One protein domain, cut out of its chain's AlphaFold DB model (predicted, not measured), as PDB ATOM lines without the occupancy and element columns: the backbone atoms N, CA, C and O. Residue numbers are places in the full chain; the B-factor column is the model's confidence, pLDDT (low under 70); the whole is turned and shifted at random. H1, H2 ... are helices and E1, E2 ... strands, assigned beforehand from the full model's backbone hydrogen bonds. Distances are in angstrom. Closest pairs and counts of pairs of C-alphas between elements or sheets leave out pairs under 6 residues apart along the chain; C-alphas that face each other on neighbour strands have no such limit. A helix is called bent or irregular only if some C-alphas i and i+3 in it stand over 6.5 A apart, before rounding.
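What this domain is: This is residues 57 to 214 of the 441 residues of the protein "Non-specific serine/threonine protein kinase" of Hericium alpestre (UniProt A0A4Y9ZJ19). A long helix, H5, runs through the body; H1 packs side by side with it, the helical hairpin of H2 and H3 crosses its first half through H2, and a two-stranded hairpin of E1 and E2 lies by its last part. The short helix H4 sits far out between two long links, its centre 19.9 A from the mean of the C-alphas, and residues 160 to 165, of which 164 and 165 belong to H4, stick out. The printed part has 158 residues with five named helices and two named strands, in the order H1 H2 H3 E1 E2 H4 H5; the one sheet, E1 - E2, is antiparallel. The class is mostly helix. The whole is compact, with a radius of gyration of the C-alphas of 17.0 A and spans of 53 by 44 by 31 A.

How they stand to each other: H1, residues 63 to 73, touches H5, residues 187 to 213, at a shallow tilt of 17 degrees, opposite ways; the closest C-alphas are those of Val 72 and Ile 196, 5.4 A apart, and H5 touches H1 with residues 195 to 207 alone. H2, residues 81 to 95, touches H5 at a steep tilt of 67 degrees, with residues 190 to 198 of H5 alone; the closest C-alphas, of Val 84 and Ala 194, are 5.1 A apart. H2 and H3, residues 101 to 115, form a helical hairpin at a shallow tilt of 9 degrees, and the closest C-alphas, of Val 83 and Ile 115, are 5.2 A apart. H3 and H5 are close but not clearly touching, at 7.1 A between the C-alphas of Ile 115 and Phe 197. E1, residues 133 to 138, and E2, residues 146 to 152, form an antiparallel hairpin, with N 135 and O 150 at 2.9 A and N 147 and O 137 at 2.8 A, both within hydrogen-bond range. The closest C-alphas of E2 and H5, of Ile 149 and Leu 207, are 7.0 A apart. H4, residues 164 to 169, touches no helix. In H1, H2, H4 and H5 every O i to N i+4 pair is within hydrogen-bond range; in H3 9 of 11 are.

Where its parts are: H1 begins at C-alpha 63, (0.477, -25.573, 49.444), and is 15.5 A long. H2 measures 21.3 A and H3 20.5 A; H3 is irregular, with C-alphas 103 and 106 7.2 A apart. E1 is 16.6 A long, E2 17.0 A and H4 8.7 A. H5 measures 38.7 A and ends at C-alpha 213, (-0.433, -37.931, 39.939).

The domain as a whole: The two C-alphas farthest apart, of Ser 142 and Asn 181, are 54.6 A apart. The printed part has no cut. The links H3 to E1, E2 to H4 and H4 to H5 are long. The mean pLDDT of the printed part is 72.6, and 68 residues are under 70, among them residues 119 to 135 and 149 to 185.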
ATOM      1  N   PRO A  57      -1.102 -13.652  48.772       80.94
ATOM      2  CA  PRO A  57       0.109 -14.415  49.035       80.94
ATOM      3  C   PRO A  57       0.166 -15.676  48.161       80.94
ATOM      4  O   PRO A  57      -0.831 -16.395  48.007       80.94
ATOM      5  N   VAL A  58       1.330 -15.954  47.566       82.62
ATOM      6  CA  VAL A  58       1.503 -17.065  46.610       82.62
ATOM      7  C   VAL A  58       1.231 -18.431  47.260       82.62
ATOM      8  O   VAL A  58       0.796 -19.378  46.603       82.62
ATOM      9  N   GLU A  59       1.400 -18.501  48.579       88.50
ATOM     10  CA  GLU A  59       1.117 -19.628  49.464       88.50
ATOM     11  C   GLU A  59      -0.327 -20.115  49.348       88.50
ATOM     12  O   GLU A  59      -0.587 -21.313  49.470       88.50
ATOM     13  N   LEU A  60      -1.269 -19.213  49.059       87.31
ATOM     14  CA  LEU A  60      -2.681 -19.553  48.914       87.31
ATOM     15  C   LEU A  60      -2.970 -20.311  47.607       87.31
ATOM     16  O   LEU A  60      -3.907 -21.112  47.548       87.31
ATOM     17  N   TYR A  61      -2.159 -20.115  46.565       86.19
ATOM     18  CA  TYR A  61      -2.368 -20.738  45.252       86.19
ATOM     19  C   TYR A  61      -1.865 -22.177  45.175       86.19
ATOM     20  O   TYR A  61      -2.411 -22.969  44.410       86.19
ATOM     21  N   HIS A  62      -0.841 -22.536  45.952       87.75
ATOM     22  CA  HIS A  62      -0.389 -23.921  46.048       87.75
ATOM     23  C   HIS A  62       0.301 -24.192  47.396       87.75
ATOM     24  O   HIS A  62       1.233 -23.468  47.759       87.75
ATOM     25  N   PRO A  63      -0.051 -25.282  48.106       90.69
ATOM     26  CA  PRO A  63       0.477 -25.573  49.444       90.69
ATOM     27  C   PRO A  63       1.998 -25.783  49.483       90.69
ATOM     28  O   PRO A  63       2.611 -25.637  50.536       90.69
ATOM     29  N   VAL A  64       2.631 -26.088  48.343       92.38
ATOM     30  CA  VAL A  64       4.098 -26.215  48.258       92.38
ATOM     31  C   VAL A  64       4.824 -24.936  48.676       92.38
ATOM     32  O   VAL A  64       5.881 -25.024  49.287       92.38
ATOM     33  N   PHE A  65       4.267 -23.756  48.385       91.81
ATOM     34  CA  PHE A  65       4.900 -22.488  48.750       91.81
ATOM     35  C   PHE A  65       4.829 -22.274  50.265       91.81
ATOM     36  O   PHE A  65       5.842 -21.971  50.890       91.81
ATOM     37  N   ALA A  66       3.672 -22.565  50.873       91.44
ATOM     38  CA  ALA A  66       3.508 -22.545  52.327       91.44
ATOM     39  C   ALA A  66       4.444 -23.549  53.023       91.44
ATOM     40  O   ALA A  66       5.022 -23.256  54.070       91.44
ATOM     41  N   LYS A  67       4.624 -24.738  52.436       94.00
ATOM     42  CA  LYS A  67       5.549 -25.756  52.947       94.00
ATOM     43  C   LYS A  67       7.010 -25.340  52.794       94.00
ATOM     44  O   LYS A  67       7.778 -25.468  53.740       94.00
ATOM     45  N   PHE A  68       7.391 -24.793  51.642       93.50
ATOM     46  CA  PHE A  68       8.733 -24.268  51.409       93.50
ATOM     47  C   PHE A  68       9.104 -23.216  52.461       93.50
ATOM     48  O   PHE A  68      10.170 -23.308  53.067       93.50
ATOM     49  N   LEU A  69       8.205 -22.267  52.745       90.56
ATOM     50  CA  LEU A  69       8.419 -21.271  53.797       90.56
ATOM     51  C   LEU A  69       8.509 -21.889  55.196       90.56
ATOM     52  O   LEU A  69       9.309 -21.425  56.011       90.56
ATOM     53  N   ALA A  70       7.718 -22.923  55.492       91.19
ATOM     54  CA  ALA A  70       7.826 -23.654  56.755       91.19
ATOM     55  C   ALA A  70       9.207 -24.311  56.894       91.19
ATOM     56  O   ALA A  70       9.871 -24.138  57.914       91.19
ATOM     57  N   ASP A  71       9.666 -24.996  55.847       92.69
ATOM     58  CA  ASP A  71      10.934 -25.720  55.814       92.69
ATOM     59  C   ASP A  71      12.140 -24.762  55.916       92.69
ATOM     60  O   ASP A  71      13.063 -25.003  56.693       92.69
ATOM     61  N   VAL A  72      12.127 -23.628  55.200       89.94
ATOM     62  CA  VAL A  72      13.176 -22.584  55.289       89.94
ATOM     63  C   VAL A  72      13.307 -22.027  56.710       89.94
ATOM     64  O   VAL A  72      14.421 -21.850  57.216       89.94
ATOM     65  N   ASN A  73      12.176 -21.782  57.371       87.06
ATOM     66  CA  ASN A  73      12.138 -21.193  58.708       87.06
ATOM     67  C   ASN A  73      12.253 -22.228  59.836       87.06
ATOM     68  O   ASN A  73      12.270 -21.848  61.004       87.06
ATOM     69  N   ASN A  74      12.359 -23.523  59.521       89.31
ATOM     70  CA  ASN A  74      12.470 -24.584  60.513       89.31
ATOM     71  C   ASN A  74      13.938 -24.786  60.946       89.31
ATOM     72  O   ASN A  74      14.718 -25.391  60.206       89.31
ATOM     73  N   PRO A  75      14.348 -24.358  62.156       86.62
ATOM     74  CA  PRO A  75      15.721 -24.547  62.619       86.62
ATOM     75  C   PRO A  75      16.073 -26.022  62.859       86.62
ATOM     76  O   PRO A  75      17.253 -26.362  62.870       86.62
ATOM     77  N   ALA A  76      15.073 -26.894  63.035       90.56
ATOM     78  CA  ALA A  76      15.266 -28.330  63.206       90.56
ATOM     79  C   ALA A  76      15.426 -29.079  61.871       90.56
ATOM     80  O   ALA A  76      15.765 -30.263  61.882       90.56
ATOM     81  N   LEU A  77      15.199 -28.423  60.725       91.50
ATOM     82  CA  LEU A  77      15.475 -29.013  59.419       91.50
ATOM     83  C   LEU A  77      16.985 -28.976  59.156       91.50
ATOM     84  O   LEU A  77      17.562 -27.916  58.893       91.50
ATOM     85  N   VAL A  78      17.614 -30.149  59.241       93.12
ATOM     86  CA  VAL A  78      19.049 -30.341  58.994       93.12
ATOM     87  C   VAL A  78      19.259 -30.743  57.531       93.12
ATOM     88  O   VAL A  78      18.804 -31.819  57.139       93.12
ATOM     89  N   PRO A  79      19.933 -29.914  56.712       93.38
ATOM     90  CA  PRO A  79      20.234 -30.266  55.329       93.38
ATOM     91  C   PRO A  79      21.216 -31.447  55.250       93.38
ATOM     92  O   PRO A  79      22.109 -31.541  56.093       93.38
ATOM     93  N   PRO A  80      21.121 -32.312  54.225       94.94
ATOM     94  CA  PRO A  80      22.104 -33.365  53.987       94.94
ATOM     95  C   PRO A  80      23.527 -32.817  53.799       94.94
ATOM     96  O   PRO A  80      23.717 -31.785  53.151       94.94
ATOM     97  N   ASP A  81      24.536 -33.546  54.283       94.25
ATOM     98  CA  ASP A  81      25.946 -33.121  54.237       94.25
ATOM     99  C   ASP A  81      26.422 -32.749  52.827       94.25
ATOM    100  O   ASP A  81      27.149 -31.772  52.647       94.25
ATOM    101  N   ASN A  82      25.997 -33.496  51.805       92.94
ATOM    102  CA  ASN A  82      26.350 -33.204  50.416       92.94
ATOM    103  C   ASN A  82      25.759 -31.866  49.946       92.94
ATOM    104  O   ASN A  82      26.455 -31.096  49.290       92.94
ATOM    105  N   VAL A  83      24.519 -31.550  50.340       92.69
ATOM    106  CA  VAL A  83      23.872 -30.267  50.026       92.69
ATOM    107  C   VAL A  83      24.624 -29.119  50.695       92.69
ATOM    108  O   VAL A  83      24.878 -28.104  50.049       92.69
ATOM    109  N   VAL A  84      25.051 -29.284  51.950       91.62
ATOM    110  CA  VAL A  84      25.862 -28.282  52.665       91.62
ATOM    111  C   VAL A  84      27.207 -28.062  51.970       91.62
ATOM    112  O   VAL A  84      27.583 -26.927  51.672       91.62
ATOM    113  N   GLN A  85      27.921 -29.145  51.656       91.12
ATOM    114  CA  GLN A  85      29.223 -29.081  50.993       91.12
ATOM    115  C   GLN A  85      29.132 -28.442  49.604       91.12
ATOM    116  O   GLN A  85      29.958 -27.592  49.261       91.12
ATOM    117  N   ASP A  86      28.137 -28.823  48.804       90.25
ATOM    118  CA  ASP A  86      27.951 -28.272  47.464       90.25
ATOM    119  C   ASP A  86      27.451 -26.825  47.503       90.25
ATOM    120  O   ASP A  86      27.897 -26.014  46.690       90.25
ATOM    121  N   THR A  87      26.645 -26.449  48.500       88.62
ATOM    122  CA  THR A  87      26.282 -25.045  48.759       88.62
ATOM    123  C   THR A  87      27.516 -24.210  49.091       88.62
ATOM    124  O   THR A  87      27.704 -23.136  48.521       88.62
ATOM    125  N   ALA A  88      28.421 -24.711  49.934       85.88
ATOM    126  CA  ALA A  88      29.671 -24.014  50.227       85.88
ATOM    127  C   ALA A  88      30.558 -23.872  48.974       85.88
ATOM    128  O   ALA A  88      31.164 -22.821  48.753       85.88
ATOM    129  N   LYS A  89      30.615 -24.897  48.107       87.75
ATOM    130  CA  LYS A  89      31.297 -24.801  46.800       87.75
ATOM    131  C   LYS A  89      30.638 -23.756  45.901       87.75
ATOM    132  O   LYS A  89      31.352 -22.996  45.252       87.75
ATOM    133  N   LEU A  90      29.306 -23.694  45.881       84.94
ATOM    134  CA  LEU A  90      28.549 -22.686  45.145       84.94
ATOM    135  C   LEU A  90      28.869 -21.277  45.639       84.94
ATOM    136  O   LEU A  90      29.209 -20.428  44.824       84.94
ATOM    137  N   MET A  91      28.841 -21.030  46.948       81.94
ATOM    138  CA  MET A  91      29.181 -19.721  47.517       81.94
ATOM    139  C   MET A  91      30.608 -19.284  47.155       81.94
ATOM    140  O   MET A  91      30.823 -18.132  46.774       81.94
ATOM    141  N   ARG A  92      31.582 -20.207  47.191       80.56
ATOM    142  CA  ARG A  92      32.957 -19.932  46.735       80.56
ATOM    143  C   ARG A  92      33.007 -19.603  45.243       80.56
ATOM    144  O   ARG A  92      33.566 -18.574  44.883       80.56
ATOM    145  N   HIS A  93      32.357 -20.408  44.399       80.06
ATOM    146  CA  HIS A  93      32.277 -20.182  42.948       80.06
ATOM    147  C   HIS A  93      31.624 -18.835  42.605       80.06
ATOM    148  O   HIS A  93      32.069 -18.127  41.704       80.06
ATOM    149  N   LEU A  94      30.582 -18.446  43.342       75.94
ATOM    150  CA  LEU A  94      29.913 -17.150  43.197       75.94
ATOM    151  C   LEU A  94      30.810 -15.974  43.621       75.94
ATOM    152  O   LEU A  94      30.686 -14.886  43.056       75.94
ATOM    153  N   SER A  95      31.758 -16.206  44.530       73.25
ATOM    154  CA  SER A  95      32.718 -15.200  45.007       73.25
ATOM    155  C   SER A  95      33.910 -14.980  44.063       73.25
ATOM    156  O   SER A  95      34.608 -13.976  44.185       73.25
ATOM    157  N   GLU A  96      34.162 -15.889  43.115       73.88
ATOM    158  CA  GLU A  96      35.250 -15.745  42.138       73.88
ATOM    159  C   GLU A  96      34.998 -14.574  41.167       73.88
ATOM    160  O   GLU A  96      33.872 -14.300  40.756       73.88
ATOM    161  N   ILE A  97      36.050 -13.869  40.746       69.81
ATOM    162  CA  ILE A  97      35.918 -12.826  39.722       69.81
ATOM    163  C   ILE A  97      36.040 -13.488  38.349       69.81
ATOM    164  O   ILE A  97      37.097 -14.005  37.996       69.81
ATOM    165  N   HIS A  98      34.973 -13.433  37.552       66.81
ATOM    166  CA  HIS A  98      35.001 -13.872  36.156       66.81
ATOM    167  C   HIS A  98      34.909 -12.668  35.216       66.81
ATOM    168  O   HIS A  98      34.160 -11.733  35.503       66.81
ATOM    169  N   PRO A  99      35.604 -12.697  34.068       62.50
ATOM    170  CA  PRO A  99      35.667 -11.562  33.148       62.50
ATOM    171  C   PRO A  99      34.329 -11.241  32.456       62.50
ATOM    172  O   PRO A  99      34.140 -10.123  31.991       62.50
ATOM    173  N   PHE A 100      33.402 -12.200  32.369       64.56
ATOM    174  CA  PHE A 100      32.045 -12.017  31.842       64.56
ATOM    175  C   PHE A 100      31.116 -13.130  32.361       64.56
ATOM    176  O   PHE A 100      31.584 -14.217  32.701       64.56
ATOM    177  N   GLU A 101      29.800 -12.887  32.415       62.22
ATOM    178  CA  GLU A 101      28.823 -13.805  33.041       62.22
ATOM    179  C   GLU A 101      28.868 -15.231  32.468       62.22
ATOM    180  O   GLU A 101      28.882 -16.206  33.225       62.22
ATOM    181  N   ALA A 102      28.990 -15.361  31.142       64.69
ATOM    182  CA  ALA A 102      29.034 -16.660  30.466       64.69
ATOM    183  C   ALA A 102      30.237 -17.533  30.880       64.69
ATOM    184  O   ALA A 102      30.181 -18.752  30.743       64.69
ATOM    185  N   ALA A 103      31.315 -16.946  31.416       65.31
ATOM    186  CA  ALA A 103      32.475 -17.706  31.879       65.31
ATOM    187  C   ALA A 103      32.204 -18.475  33.188       65.31
ATOM    188  O   ALA A 103      32.825 -19.508  33.425       65.31
ATOM    189  N   GLY A 104      31.278 -17.999  34.031       69.50
ATOM    190  CA  GLY A 104      30.913 -18.648  35.298       69.50
ATOM    191  C   GLY A 104      29.684 -19.565  35.211       69.50
ATOM    192  O   GLY A 104      29.486 -20.407  36.091       69.50
ATOM    193  N   GLU A 105      28.870 -19.419  34.160       72.81
ATOM    194  CA  GLU A 105      27.587 -20.114  33.970       72.81
ATOM    195  C   GLU A 105      27.703 -21.657  33.961       72.81
ATOM    196  O   GLU A 105      26.894 -22.306  34.629       72.81
ATOM    197  N   PRO A 106      28.693 -22.294  33.292       76.38
ATOM    198  CA  PRO A 106      28.800 -23.756  33.294       76.38
ATOM    199  C   PRO A 106      29.072 -24.338  34.688       76.38
ATOM    200  O   PRO A 106      28.498 -25.364  35.053       76.38
ATOM    201  N   GLY A 107      29.924 -23.671  35.478       78.38
ATOM    202  CA  GLY A 107      30.234 -24.071  36.854       78.38
ATOM    203  C   GLY A 107      29.031 -23.914  37.782       78.38
ATOM    204  O   GLY A 107      28.701 -24.844  38.516       78.38
ATOM    205  N   LEU A 108      28.317 -22.791  37.658       78.81
ATOM    206  CA  LEU A 108      27.073 -22.525  38.381       78.81
ATOM    207  C   LEU A 108      26.015 -23.599  38.098       78.81
ATOM    208  O   LEU A 108      25.445 -24.170  39.022       78.81
ATOM    209  N   ARG A 109      25.780 -23.910  36.818       76.62
ATOM    210  CA  ARG A 109      24.813 -24.936  36.398       76.62
ATOM    211  C   ARG A 109      25.135 -26.305  36.962       76.62
ATOM    212  O   ARG A 109      24.235 -27.006  37.410       76.62
ATOM    213  N   ARG A 110      26.415 -26.682  36.933       83.12
ATOM    214  CA  ARG A 110      26.884 -27.948  37.496       83.12
ATOM    215  C   ARG A 110      26.570 -28.023  38.991       83.12
ATOM    216  O   ARG A 110      25.938 -28.978  39.413       83.12
ATOM    217  N   LEU A 111      26.943 -26.993  39.750       84.62
ATOM    218  CA  LEU A 111      26.736 -26.953  41.199       84.62
ATOM    219  C   LEU A 111      25.250 -26.933  41.571       84.62
ATOM    220  O   LEU A 111      24.844 -27.682  42.446       84.62
ATOM    221  N   LEU A 112      24.417 -26.154  40.874       83.38
ATOM    222  CA  LEU A 112      22.970 -26.147  41.120       83.38
ATOM    223  C   LEU A 112      22.308 -27.481  40.772       83.38
ATOM    224  O   LEU A 112      21.403 -27.908  41.479       83.38
ATOM    225  N   ARG A 113      22.753 -28.157  39.707       84.00
ATOM    226  CA  ARG A 113      22.287 -29.510  39.382       84.00
ATOM    227  C   ARG A 113      22.628 -30.492  40.500       84.00
ATOM    228  O   ARG A 113      21.790 -31.325  40.822       84.00
ATOM    229  N   ASP A 114      23.833 -30.401  41.055       86.81
ATOM    230  CA  ASP A 114      24.308 -31.311  42.098       86.81
ATOM    231  C   ASP A 114      23.581 -31.032  43.435       86.81
ATOM    232  O   ASP A 114      23.011 -31.951  44.019       86.81
ATOM    233  N   ILE A 115      23.456 -29.757  43.837       86.56
ATOM    234  CA  ILE A 115      22.695 -29.316  45.025       86.56
ATOM    235  C   ILE A 115      21.230 -29.748  44.938       86.56
ATOM    236  O   ILE A 115      20.692 -30.332  45.876       86.56
ATOM    237  N   LEU A 116      20.583 -29.465  43.803       85.19
ATOM    238  CA  LEU A 116      19.165 -29.754  43.612       85.19
ATOM    239  C   LEU A 116      18.904 -31.203  43.205       85.19
ATOM    240  O   LEU A 116      17.747 -31.581  43.077       85.19
ATOM    241  N   SER A 117      19.955 -31.997  42.961       83.56
ATOM    242  CA  SER A 117      19.885 -33.370  42.442       83.56
ATOM    243  C   SER A 117      19.011 -33.518  41.186       83.56
ATOM    244  O   SER A 117      18.385 -34.551  40.957       83.56
ATOM    245  N   ARG A 118      18.949 -32.473  40.347       75.81
ATOM    246  CA  ARG A 118      17.994 -32.368  39.230       75.81
ATOM    247  C   ARG A 118      18.652 -31.827  37.974       75.81
ATOM    248  O   ARG A 118      19.306 -30.784  37.989       75.81
ATOM    249  N   ALA A 119      18.436 -32.517  36.855       68.62
ATOM    250  CA  ALA A 119      18.938 -32.092  35.555       68.62
ATOM    251  C   ALA A 119      18.298 -30.762  35.121       68.62
ATOM    252  O   ALA A 119      17.078 -30.605  35.127       68.62
ATOM    253  N   THR A 120      19.130 -29.805  34.713       64.62
ATOM    254  CA  THR A 120      18.684 -28.520  34.163       64.62
ATOM    255  C   THR A 120      18.529 -28.625  32.651       64.62
ATOM    256  O   THR A 120      19.469 -29.027  31.960       64.62
ATOM    257  N   VAL A 121      17.390 -28.189  32.125       65.94
ATOM    258  CA  VAL A 121      17.150 -28.047  30.687       65.94
ATOM    259  C   VAL A 121      17.221 -26.567  30.326       65.94
ATOM    260  O   VAL A 121      16.666 -25.720  31.022       65.94
ATOM    261  N   LYS A 122      17.903 -26.233  29.227       62.47
ATOM    262  CA  LYS A 122      17.885 -24.868  28.691       62.47
ATOM    263  C   LYS A 122      16.682 -24.722  27.769       62.47
ATOM    264  O   LYS A 122      16.674 -25.275  26.673       62.47
ATOM    265  N   LEU A 123      15.678 -23.971  28.210       59.34
ATOM    266  CA  LEU A 123      14.531 -23.619  27.381       59.34
ATOM    267  C   LEU A 123      14.774 -22.246  26.742       59.34
ATOM    268  O   LEU A 123      15.000 -21.247  27.426       59.34
ATOM    269  N   SER A 124      14.739 -22.191  25.412       56.31
ATOM    270  CA  SER A 124      14.744 -20.935  24.661       56.31
ATOM    271  C   SER A 124      13.328 -20.614  24.202       56.31
ATOM    272  O   SER A 124      12.706 -21.419  23.508       56.31
ATOM    273  N   THR A 125      12.822 -19.433  24.554       53.31
ATOM    274  CA  THR A 125      11.554 -18.949  23.995       53.31
ATOM    275  C   THR A 125      11.716 -18.623  22.503       53.31
ATOM    276  O   THR A 125      12.830 -18.372  22.029       53.31
ATOM    277  N   GLN A 126      10.608 -18.564  21.749       47.25
ATOM    278  CA  GLN A 126      10.601 -18.186  20.321       47.25
ATOM    279  C   GLN A 126      11.256 -16.813  20.041       47.25
ATOM    280  O   GLN A 126      11.639 -16.530  18.909       47.25
ATOM    281  N   HIS A 127      11.445 -15.982  21.073       43.16
ATOM    282  CA  HIS A 127      12.053 -14.652  20.991       43.16
ATOM    283  C   HIS A 127      13.546 -14.606  21.365       43.16
ATOM    284  O   HIS A 127      14.083 -13.518  21.562       43.16
ATOM    285  N   LYS A 128      14.239 -15.753  21.459       43.28
ATOM    286  CA  LYS A 128      15.676 -15.850  21.811       43.28
ATOM    287  C   LYS A 128      16.057 -15.244  23.172       43.28
ATOM    288  O   LYS A 128      17.241 -15.134  23.480       43.28
ATOM    289  N   THR A 129      15.088 -14.904  24.020       46.31
ATOM    290  CA  THR A 129      15.338 -14.635  25.437       46.31
ATOM    291  C   THR A 129      15.449 -15.986  26.137       46.31
ATOM    292  O   THR A 129      14.470 -16.723  26.279       46.31
ATOM    293  N   GLY A 130      16.685 -16.373  26.452       48.00
ATOM    294  CA  GLY A 130      16.981 -17.620  27.148       48.00
ATOM    295  C   GLY A 130      16.549 -17.538  28.608       48.00
ATOM    296  O   GLY A 130      16.760 -16.517  29.259       48.00
ATOM    297  N   LEU A 131      15.940 -18.611  29.102       54.09
ATOM    298  CA  LEU A 131      15.874 -18.875  30.534       54.09
ATOM    299  C   LEU A 131      17.215 -19.495  30.942       54.09
ATOM    300  O   LEU A 131      17.718 -20.387  30.250       54.09
ATOM    301  N   ASP A 132      17.812 -19.006  32.028       58.72
ATOM    302  CA  ASP A 132      19.157 -19.443  32.426       58.72
ATOM    303  C   ASP A 132      19.129 -20.881  32.942       58.72
ATOM    304  O   ASP A 132      20.037 -21.671  32.649       58.72
ATOM    305  N   LEU A 133      18.056 -21.222  33.663       62.28
ATOM    306  CA  LEU A 133      17.802 -22.519  34.270       62.28
ATOM    307  C   LEU A 133      16.318 -22.874  34.125       62.28
ATOM    308  O   LEU A 133      15.433 -22.050  34.360       62.28
ATOM    309  N   SER A 134      16.014 -24.108  33.744       62.22
ATOM    310  CA  SER A 134      14.649 -24.633  33.798       62.22
ATOM    311  C   SER A 134      14.681 -26.086  34.238       62.22
ATOM    312  O   SER A 134      15.532 -26.858  33.793       62.22
ATOM    313  N   TRP A 135      13.744 -26.453  35.102       69.81
ATOM    314  CA  TRP A 135      13.548 -27.826  35.547       69.81
ATOM    315  C   TRP A 135      12.217 -28.328  35.014       69.81
ATOM    316  O   TRP A 135      11.187 -27.657  35.125       69.81
ATOM    317  N   VAL A 136      12.259 -29.509  34.406       71.56
ATOM    318  CA  VAL A 136      11.101 -30.138  33.780       71.56
ATOM    319  C   VAL A 136      10.835 -31.490  34.415       71.56
ATOM    320  O   VAL A 136      11.763 -32.167  34.852       71.56
ATOM    321  N   SER A 137       9.569 -31.876  34.421       68.62
ATOM    322  CA  SER A 137       9.113 -33.194  34.829       68.62
ATOM    323  C   SER A 137       8.367 -33.846  33.682       68.62
ATOM    324  O   SER A 137       7.520 -33.225  33.033       68.62
ATOM    325  N   ASN A 138       8.727 -35.092  33.397       70.25
ATOM    326  CA  ASN A 138       8.151 -35.853  32.300       70.25
ATOM    327  C   ASN A 138       7.072 -36.772  32.853       70.25
ATOM    328  O   ASN A 138       7.370 -37.703  33.602       70.25
ATOM    329  N   ARG A 139       5.826 -36.561  32.432       69.00
ATOM    330  CA  ARG A 139       4.753 -37.502  32.737       69.00
ATOM    331  C   ARG A 139       4.963 -38.784  31.946       69.00
ATOM    332  O   ARG A 139       5.019 -38.763  30.718       69.00
ATOM    333  N   THR A 140       5.043 -39.895  32.661       67.44
ATOM    334  CA  THR A 140       5.111 -41.247  32.090       67.44
ATOM    335  C   THR A 140       3.727 -41.877  31.920       67.44
ATOM    336  O   THR A 140       3.594 -42.904  31.259       67.44
ATOM    337  N   SER A 141       2.690 -41.244  32.476       65.88
ATOM    338  CA  SER A 141       1.284 -41.639  32.397       65.88
ATOM    339  C   SER A 141       0.463 -40.629  31.586       65.88
ATOM    340  O   SER A 141       0.799 -39.446  31.493       65.88
ATOM    341  N   SER A 142      -0.626 -41.103  30.973       61.09
ATOM    342  CA  SER A 142      -1.490 -40.276  30.124       61.09
ATOM    343  C   SER A 142      -2.138 -39.105  30.900       61.09
ATOM    344  O   SER A 142      -2.567 -39.310  32.036       61.09
ATOM    345  N   PRO A 143      -2.256 -37.898  30.304       66.81
ATOM    346  CA  PRO A 143      -1.639 -37.509  29.039       66.81
ATOM    347  C   PRO A 143      -0.123 -37.352  29.191       66.81
ATOM    348  O   PRO A 143       0.360 -36.698  30.117       66.81
ATOM    349  N   LEU A 144       0.625 -37.936  28.251       72.62
ATOM    350  CA  LEU A 144       2.073 -37.763  28.173       72.62
ATOM    351  C   LEU A 144       2.371 -36.286  27.898       72.62
ATOM    352  O   LEU A 144       1.982 -35.752  26.859       72.62
ATOM    353  N   ALA A 145       3.043 -35.624  28.833       70.62
ATOM    354  CA  ALA A 145       3.398 -34.217  28.721       70.62
ATOM    355  C   ALA A 145       4.690 -33.912  29.484       70.62
ATOM    356  O   ALA A 145       5.022 -34.567  30.472       70.62
ATOM    357  N   VAL A 146       5.391 -32.877  29.022       70.31
ATOM    358  CA  VAL A 146       6.517 -32.272  29.735       70.31
ATOM    359  C   VAL A 146       5.982 -31.066  30.495       70.31
ATOM    360  O   VAL A 146       5.465 -30.128  29.885       70.31
ATOM    361  N   VAL A 147       6.090 -31.092  31.819       71.88
ATOM    362  CA  VAL A 147       5.686 -29.993  32.698       71.88
ATOM    363  C   VAL A 147       6.927 -29.202  33.089       71.88
ATOM    364  O   VAL A 147       7.904 -29.776  33.560       71.88
ATOM    365  N   ILE A 148       6.907 -27.883  32.902       71.25
ATOM    366  CA  ILE A 148       7.950 -27.003  33.439       71.25
ATOM    367  C   ILE A 148       7.592 -26.738  34.900       71.25
ATOM    368  O   ILE A 148       6.622 -26.037  35.168       71.25
ATOM    369  N   ILE A 149       8.350 -27.321  35.829       69.25
ATOM    370  CA  ILE A 149       8.086 -27.201  37.272       69.25
ATOM    371  C   ILE A 149       8.632 -25.890  37.818       69.25
ATOM    372  O   ILE A 149       8.008 -25.249  38.657       69.25
ATOM    373  N   SER A 150       9.814 -25.492  37.357       67.50
ATOM    374  CA  SER A 150      10.453 -24.280  37.839       67.50
ATOM    375  C   SER A 150      11.343 -23.671  36.768       67.50
ATOM    376  O   SER A 150      11.924 -24.358  35.921       67.50
ATOM    377  N   VAL A 151      11.418 -22.347  36.808       64.19
ATOM    378  CA  VAL A 151      12.240 -21.525  35.934       64.19
ATOM    379  C   VAL A 151      13.086 -20.631  36.825       64.19
ATOM    380  O   VAL A 151      12.558 -19.857  37.617       64.19
ATOM    381  N   GLY A 152      14.402 -20.739  36.683       60.78
ATOM    382  CA  GLY A 152      15.365 -19.916  37.395       60.78
ATOM    383  C   GLY A 152      15.994 -18.883  36.468       60.78
ATOM    384  O   GLY A 152      16.357 -19.185  35.326       60.78
ATOM    385  N   LYS A 153      16.160 -17.668  36.983       63.44
ATOM    386  CA  LYS A 153      16.982 -16.628  36.369       63.44
ATOM    387  C   LYS A 153      18.082 -16.245  37.342       63.44
ATOM    388  O   LYS A 153      17.800 -16.027  38.516       63.44
ATOM    389  N   TYR A 154      19.312 -16.165  36.855       62.38
ATOM    390  CA  TYR A 154      20.458 -15.802  37.677       62.38
ATOM    391  C   TYR A 154      21.063 -14.500  37.162       62.38
ATOM    392  O   TYR A 154      21.231 -14.316  35.959       62.38
ATOM    393  N   LYS A 155      21.400 -13.594  38.079       59.62
ATOM    394  CA  LYS A 155      22.136 -12.365  37.782       59.62
ATOM    395  C   LYS A 155      23.273 -12.221  38.778       59.62
ATOM    396  O   LYS A 155      23.034 -12.282  39.980       59.62
ATOM    397  N   ARG A 156      24.501 -12.050  38.279       54.59
ATOM    398  CA  ARG A 156      25.700 -11.945  39.129       54.59
ATOM    399  C   ARG A 156      26.014 -10.513  39.522       54.59
ATOM    400  O   ARG A 156      26.431 -10.257  40.644       54.59
ATOM    401  N   TRP A 157      25.844  -9.602  38.574       53.44
ATOM    402  CA  TRP A 157      26.128  -8.190  38.752       53.44
ATOM    403  C   TRP A 157      24.839  -7.399  38.576       53.44
ATOM    404  O   TRP A 157      23.991  -7.753  37.752       53.44
ATOM    405  N   MET A 158      24.720  -6.294  39.313       50.31
ATOM    406  CA  MET A 158      23.905  -5.196  38.811       50.31
ATOM    407  C   MET A 158      24.494  -4.818  37.449       50.31
ATOM    408  O   MET A 158      25.676  -4.504  37.318       50.31
ATOM    409  N   ASP A 159      23.684  -5.025  36.423       49.31
ATOM    410  CA  ASP A 159      24.029  -4.984  35.011       49.31
ATOM    411  C   ASP A 159      24.717  -3.647  34.688       49.31
ATOM    412  O   ASP A 159      24.200  -2.585  35.035       49.31
ATOM    413  N   ILE A 160      25.816  -3.674  33.925       45.22
ATOM    414  CA  ILE A 160      26.515  -2.474  33.407       45.22
ATOM    415  C   ILE A 160      25.572  -1.588  32.550       45.22
ATOM    416  O   ILE A 160      25.884  -0.442  32.235       45.22
ATOM    417  N   GLY A 161      24.394  -2.100  32.174       47.16
ATOM    418  CA  GLY A 161      23.405  -1.422  31.339       47.16
ATOM    419  C   GLY A 161      22.128  -0.935  32.031       47.16
ATOM    420  O   GLY A 161      21.225  -0.508  31.309       47.16
ATOM    421  N   GLY A 162      21.992  -1.013  33.362       54.75
ATOM    422  CA  GLY A 162      20.777  -0.543  34.041       54.75
ATOM    423  C   GLY A 162      21.009   0.124  35.391       54.75
ATOM    424  O   GLY A 162      22.088   0.062  35.963       54.75
ATOM    425  N   ASN A 163      19.986   0.829  35.871       57.84
ATOM    426  CA  ASN A 163      20.022   1.546  37.129       57.84
ATOM    427  C   ASN A 163      20.052   0.545  38.308       57.84
ATOM    428  O   ASN A 163      19.100  -0.230  38.450       57.84
ATOM    429  N   PRO A 164      21.093   0.585  39.159       55.84
ATOM    430  CA  PRO A 164      21.266  -0.310  40.301       55.84
ATOM    431  C   PRO A 164      20.053  -0.393  41.234       55.84
ATOM    432  O   PRO A 164      19.671  -1.488  41.631       55.84
ATOM    433  N   SER A 165      19.390   0.729  41.541       58.47
ATOM    434  CA  SER A 165      18.259   0.730  42.480       58.47
ATOM    435  C   SER A 165      17.025   0.030  41.910       58.47
ATOM    436  O   SER A 165      16.343  -0.695  42.624       58.47
ATOM    437  N   VAL A 166      16.781   0.178  40.606       61.09
ATOM    438  CA  VAL A 166      15.679  -0.504  39.907       61.09
ATOM    439  C   VAL A 166      15.979  -1.995  39.724       61.09
ATOM    440  O   VAL A 166      15.078  -2.810  39.600       61.09
ATOM    441  N   GLN A 167      17.249  -2.387  39.663       61.34
ATOM    442  CA  GLN A 167      17.616  -3.804  39.584       61.34
ATOM    443  C   GLN A 167      17.579  -4.491  40.942       61.34
ATOM    444  O   GLN A 167      17.164  -5.648  41.017       61.34
ATOM    445  N   ALA A 168      17.985  -3.774  41.988       57.75
ATOM    446  CA  ALA A 168      17.843  -4.216  43.362       57.75
ATOM    447  C   ALA A 168      16.368  -4.465  43.695       57.75
ATOM    448  O   ALA A 168      16.064  -5.531  44.204       57.75
ATOM    449  N   SER A 169      15.446  -3.580  43.296       54.84
ATOM    450  CA  SER A 169      14.017  -3.784  43.575       54.84
ATOM    451  C   SER A 169      13.405  -5.023  42.912       54.84
ATOM    452  O   SER A 169      12.537  -5.666  43.488       54.84
ATOM    453  N   TYR A 170      13.880  -5.423  41.726       53.41
ATOM    454  CA  TYR A 170      13.450  -6.681  41.097       53.41
ATOM    455  C   TYR A 170      13.961  -7.940  41.806       53.41
ATOM    456  O   TYR A 170      13.497  -9.044  41.513       53.41
ATOM    457  N   SER A 171      14.949  -7.792  42.681       54.41
ATOM    458  CA  SER A 171      15.421  -8.864  43.540       54.41
ATOM    459  C   SER A 171      14.564  -8.782  44.794       54.41
ATOM    460  O   SER A 171      14.748  -7.872  45.590       54.41
ATOM    461  N   TYR A 172      13.582  -9.676  44.935       43.16
ATOM    462  CA  TYR A 172      12.818  -9.785  46.181       43.16
ATOM    463  C   TYR A 172      13.815  -9.790  47.350       43.16
ATOM    464  O   TYR A 172      14.716 -10.633  47.360       43.16
ATOM    465  N   GLU A 173      13.683  -8.832  48.274       40.41
ATOM    466  CA  GLU A 173      14.446  -8.748  49.525       40.41
ATOM    467  C   GLU A 173      14.136  -9.985  50.383       40.41
ATOM    468  O   GLU A 173      13.358  -9.961  51.330       40.41
ATOM    469  N   ALA A 174      14.740 -11.117  50.038       39.47
ATOM    470  CA  ALA A 174      15.293 -11.983  51.052       39.47
ATOM    471  C   ALA A 174      16.648 -11.361  51.370       39.47
ATOM    472  O   ALA A 174      17.580 -11.478  50.571       39.47
ATOM    473  N   ASP A 175      16.720 -10.630  52.481       37.97
ATOM    474  CA  ASP A 175      17.951 -10.085  53.042       37.97
ATOM    475  C   ASP A 175      18.967 -11.216  53.284       37.97
ATOM    476  O   ASP A 175      19.184 -11.696  54.389       37.97
ATOM    477  N   CYS A 176      19.675 -11.593  52.227       39.00
ATOM    478  CA  CYS A 176      21.087 -11.922  52.293       39.00
ATOM    479  C   CYS A 176      21.894 -10.613  52.213       39.00
ATOM    480  O   CYS A 176      22.947 -10.564  51.575       39.00
ATOM    481  N   VAL A 177      21.396  -9.520  52.809       35.50
ATOM    482  CA  VAL A 177      22.194  -8.321  53.051       35.50
ATOM    483  C   VAL A 177      23.164  -8.684  54.156       35.50
ATOM    484  O   VAL A 177      22.865  -8.631  55.343       35.50
ATOM    485  N   ILE A 178      24.335  -9.128  53.714       39.88
ATOM    486  CA  ILE A 178      25.536  -9.300  54.514       39.88
ATOM    487  C   ILE A 178      25.807  -7.936  55.160       39.88
ATOM    488  O   ILE A 178      26.189  -7.005  54.441       39.88
ATOM    489  N   PRO A 179      25.642  -7.768  56.488       29.56
ATOM    490  CA  PRO A 179      26.264  -6.645  57.159       29.56
ATOM    491  C   PRO A 179      27.746  -6.760  56.839       29.56
ATOM    492  O   PRO A 179      28.320  -7.844  56.950       29.56
ATOM    493  N   SER A 180      28.341  -5.667  56.385       33.66
ATOM    494  CA  SER A 180      29.733  -5.520  55.971       33.66
ATOM    495  C   SER A 180      30.726  -5.735  57.126       33.66
ATOM    496  O   SER A 180      31.557  -4.887  57.413       33.66
ATOM    497  N   ASN A 181      30.670  -6.912  57.746       34.88
ATOM    498  CA  ASN A 181      31.621  -7.498  58.674       34.88
ATOM    499  C   ASN A 181      32.062  -8.853  58.095       34.88
ATOM    500  O   ASN A 181      31.718  -9.928  58.565       34.88
ATOM    501  N   SER A 182      32.795  -8.770  56.988       41.34
ATOM    502  CA  SER A 182      33.989  -9.580  56.734       41.34
ATOM    503  C   SER A 182      33.980 -11.099  56.987       41.34
ATOM    504  O   SER A 182      35.023 -11.579  57.389       41.34
ATOM    505  N   HIS A 183      32.944 -11.888  56.676       48.62
ATOM    506  CA  HIS A 183      33.109 -13.342  56.459       48.62
ATOM    507  C   HIS A 183      32.098 -13.883  55.429       48.62
ATOM    508  O   HIS A 183      31.052 -14.411  55.775       48.62
ATOM    509  N   VAL A 184      32.433 -13.832  54.132       50.97
ATOM    510  CA  VAL A 184      31.669 -14.490  53.035       50.97
ATOM    511  C   VAL A 184      31.676 -16.037  53.166       50.97
ATOM    512  O   VAL A 184      31.068 -16.759  52.382       50.97
ATOM    513  N   ILE A 185      32.364 -16.558  54.188       56.88
ATOM    514  CA  ILE A 185      32.578 -17.972  54.500       56.88
ATOM    515  C   ILE A 185      32.348 -18.168  56.009       56.88
ATOM    516  O   ILE A 185      33.243 -18.589  56.734       56.88
ATOM    517  N   ASP A 186      31.185 -17.753  56.504       70.50
ATOM    518  CA  ASP A 186      30.708 -18.152  57.830       70.50
ATOM    519  C   ASP A 186      29.870 -19.428  57.673       70.50
ATOM    520  O   ASP A 186      28.969 -19.494  56.826       70.50
ATOM    521  N   ASP A 187      30.174 -20.445  58.478       80.44
ATOM    522  CA  ASP A 187      29.451 -21.714  58.497       80.44
ATOM    523  C   ASP A 187      27.957 -21.493  58.759       80.44
ATOM    524  O   ASP A 187      27.125 -22.172  58.157       80.44
ATOM    525  N   ALA A 188      27.583 -20.498  59.570       81.50
ATOM    526  CA  ALA A 188      26.182 -20.167  59.820       81.50
ATOM    527  C   ALA A 188      25.451 -19.720  58.540       81.50
ATOM    528  O   ALA A 188      24.314 -20.131  58.292       81.50
ATOM    529  N   VAL A 189      26.118 -18.928  57.696       79.38
ATOM    530  CA  VAL A 189      25.567 -18.455  56.416       79.38
ATOM    531  C   VAL A 189      25.471 -19.609  55.422       79.38
ATOM    532  O   VAL A 189      24.442 -19.770  54.766       79.38
ATOM    533  N   ALA A 190      26.507 -20.449  55.344       82.50
ATOM    534  CA  ALA A 190      26.499 -21.624  54.478       82.50
ATOM    535  C   ALA A 190      25.398 -22.620  54.876       82.50
ATOM    536  O   ALA A 190      24.699 -23.140  54.007       82.50
ATOM    537  N   LEU A 191      25.193 -22.839  56.176       87.12
ATOM    538  CA  LEU A 191      24.129 -23.694  56.704       87.12
ATOM    539  C   LEU A 191      22.737 -23.115  56.433       87.12
ATOM    540  O   LEU A 191      21.829 -23.861  56.065       87.12
ATOM    541  N   HIS A 192      22.558 -21.797  56.565       86.25
ATOM    542  CA  HIS A 192      21.296 -21.144  56.225       86.25
ATOM    543  C   HIS A 192      20.978 -21.265  54.726       86.25
ATOM    544  O   HIS A 192      19.891 -21.714  54.361       86.25
ATOM    545  N   ALA A 193      21.943 -20.955  53.856       86.88
ATOM    546  CA  ALA A 193      21.790 -21.107  52.410       86.88
ATOM    547  C   ALA A 193      21.516 -22.569  52.013       86.88
ATOM    548  O   ALA A 193      20.647 -22.834  51.181       86.88
ATOM    549  N   ALA A 194      22.201 -23.528  52.645       90.62
ATOM    550  CA  ALA A 194      21.986 -24.951  52.400       90.62
ATOM    551  C   ALA A 194      20.575 -25.390  52.805       90.62
ATOM    552  O   ALA A 194      19.978 -26.215  52.116       90.62
ATOM    553  N   ARG A 195      20.007 -24.812  53.874       91.75
ATOM    554  CA  ARG A 195      18.606 -25.040  54.249       91.75
ATOM    555  C   ARG A 195      17.654 -24.518  53.188       91.75
ATOM    556  O   ARG A 195      16.769 -25.261  52.796       91.75
ATOM    557  N   ILE A 196      17.869 -23.311  52.661       91.19
ATOM    558  CA  ILE A 196      17.044 -22.777  51.566       91.19
ATOM    559  C   ILE A 196      17.071 -23.715  50.354       91.19
ATOM    560  O   ILE A 196      16.015 -24.074  49.830       91.19
ATOM    561  N   PHE A 197      18.261 -24.152  49.929       90.69
ATOM    562  CA  PHE A 197      18.386 -25.088  48.812       90.69
ATOM    563  C   PHE A 197      17.733 -26.437  49.103       90.69
ATOM    564  O   PHE A 197      17.035 -26.965  48.244       90.69
ATOM    565  N   HIS A 198      17.912 -26.978  50.306       93.88
ATOM    566  CA  HIS A 198      17.289 -28.238  50.687       93.88
ATOM    567  C   HIS A 198      15.758 -28.138  50.721       93.88
ATOM    568  O   HIS A 198      15.085 -28.992  50.148       93.88
ATOM    569  N   SER A 199      15.203 -27.068  51.298       93.44
ATOM    570  CA  SER A 199      13.766 -26.780  51.270       93.44
ATOM    571  C   SER A 199      13.246 -26.669  49.837       93.44
ATOM    572  O   SER A 199      12.162 -27.166  49.531       93.44
ATOM    573  N   LEU A 200      14.028 -26.068  48.932       90.81
ATOM    574  CA  LEU A 200      13.689 -26.004  47.512       90.81
ATOM    575  C   LEU A 200      13.681 -27.397  46.866       90.81
ATOM    576  O   LEU A 200      12.767 -27.681  46.097       90.81
ATOM    577  N   CYS A 201      14.636 -28.279  47.186       90.31
ATOM    578  CA  CYS A 201      14.612 -29.671  46.715       90.31
ATOM    579  C   CYS A 201      13.314 -30.368  47.127       90.31
ATOM    580  O   CYS A 201      12.612 -30.901  46.272       90.31
ATOM    581  N   LEU A 202      12.959 -30.290  48.413       92.81
ATOM    582  CA  LEU A 202      11.743 -30.912  48.943       92.81
ATOM    583  C   LEU A 202      10.484 -30.376  48.246       92.81
ATOM    584  O   LEU A 202       9.609 -31.148  47.868       92.81
ATOM    585  N   ALA A 203      10.411 -29.061  48.024       91.69
ATOM    586  CA  ALA A 203       9.312 -28.435  47.295       91.69
ATOM    587  C   ALA A 203       9.221 -28.913  45.833       91.69
ATOM    588  O   ALA A 203       8.129 -29.169  45.322       91.69
ATOM    589  N   LEU A 204      10.358 -29.048  45.145       88.81
ATOM    590  CA  LEU A 204      10.402 -29.553  43.771       88.81
ATOM    591  C   LEU A 204       9.989 -31.029  43.688       88.81
ATOM    592  O   LEU A 204       9.307 -31.403  42.734       88.81
ATOM    593  N   ASP A 205      10.359 -31.842  44.675       90.44
ATOM    594  CA  ASP A 205       9.972 -33.253  44.756       90.44
ATOM    595  C   ASP A 205       8.466 -33.413  45.030       90.44
ATOM    596  O   ASP A 205       7.797 -34.244  44.409       90.44
ATOM    597  N   ASP A 206       7.898 -32.562  45.890       90.94
ATOM    598  CA  ASP A 206       6.452 -32.500  46.127       90.94
ATOM    599  C   ASP A 206       5.693 -32.096  44.847       90.94
ATOM    600  O   ASP A 206       4.653 -32.680  44.524       90.94
ATOM    601  N   LEU A 207       6.225 -31.138  44.074       89.44
ATOM    602  CA  LEU A 207       5.654 -30.739  42.782       89.44
ATOM    603  C   LEU A 207       5.761 -31.837  41.724       89.44
ATOM    604  O   LEU A 207       4.808 -32.040  40.971       89.44
ATOM    605  N   ASP A 208       6.882 -32.555  41.657       85.88
ATOM    606  CA  ASP A 208       7.020 -33.725  40.783       85.88
ATOM    607  C   ASP A 208       5.912 -34.728  41.056       85.88
ATOM    608  O   ASP A 208       5.183 -35.121  40.143       85.88
ATOM    609  N   LYS A 209       5.767 -35.111  42.327       88.62
ATOM    610  CA  LYS A 209       4.752 -36.068  42.745       88.62
ATOM    611  C   LYS A 209       3.357 -35.580  42.365       88.62
ATOM    612  O   LYS A 209       2.600 -36.323  41.743       88.62
ATOM    613  N   PHE A 210       3.055 -34.316  42.656       87.50
ATOM    614  CA  PHE A 210       1.788 -33.697  42.290       87.50
ATOM    615  C   PHE A 210       1.513 -33.791  40.783       87.50
ATOM    616  O   PHE A 210       0.458 -34.278  40.383       87.50
ATOM    617  N   TYR A 211       2.449 -33.378  39.924       83.69
ATOM    618  CA  TYR A 211       2.231 -33.371  38.473       83.69
ATOM    619  C   TYR A 211       2.206 -34.765  37.836       83.69
ATOM    620  O   TYR A 211       1.555 -34.938  36.797       83.69
ATOM    621  N   LEU A 212       2.885 -35.746  38.439       83.69
ATOM    622  CA  LEU A 212       2.829 -37.152  38.034       83.69
ATOM    623  C   LEU A 212       1.465 -37.784  38.343       83.69
ATOM    624  O   LEU A 212       0.957 -38.566  37.539       83.69
ATOM    625  N   GLU A 213       0.868 -37.426  39.482       85.00
ATOM    626  CA  GLU A 213      -0.433 -37.931  39.939       85.00
ATOM    627  C   GLU A 213      -1.619 -37.115  39.390       85.00
ATOM    628  O   GLU A 213      -2.754 -37.599  39.347       85.00
ATOM    629  N   LEU A 214      -1.373 -35.883  38.930       82.38
ATOM    630  CA  LEU A 214      -2.407 -34.979  38.437       82.38
ATOM    631  C   LEU A 214      -3.152 -35.599  37.253       82.38
ATOM    632  O   LEU A 214      -2.588 -35.797  36.175       82.38
TER     633      LEU A 214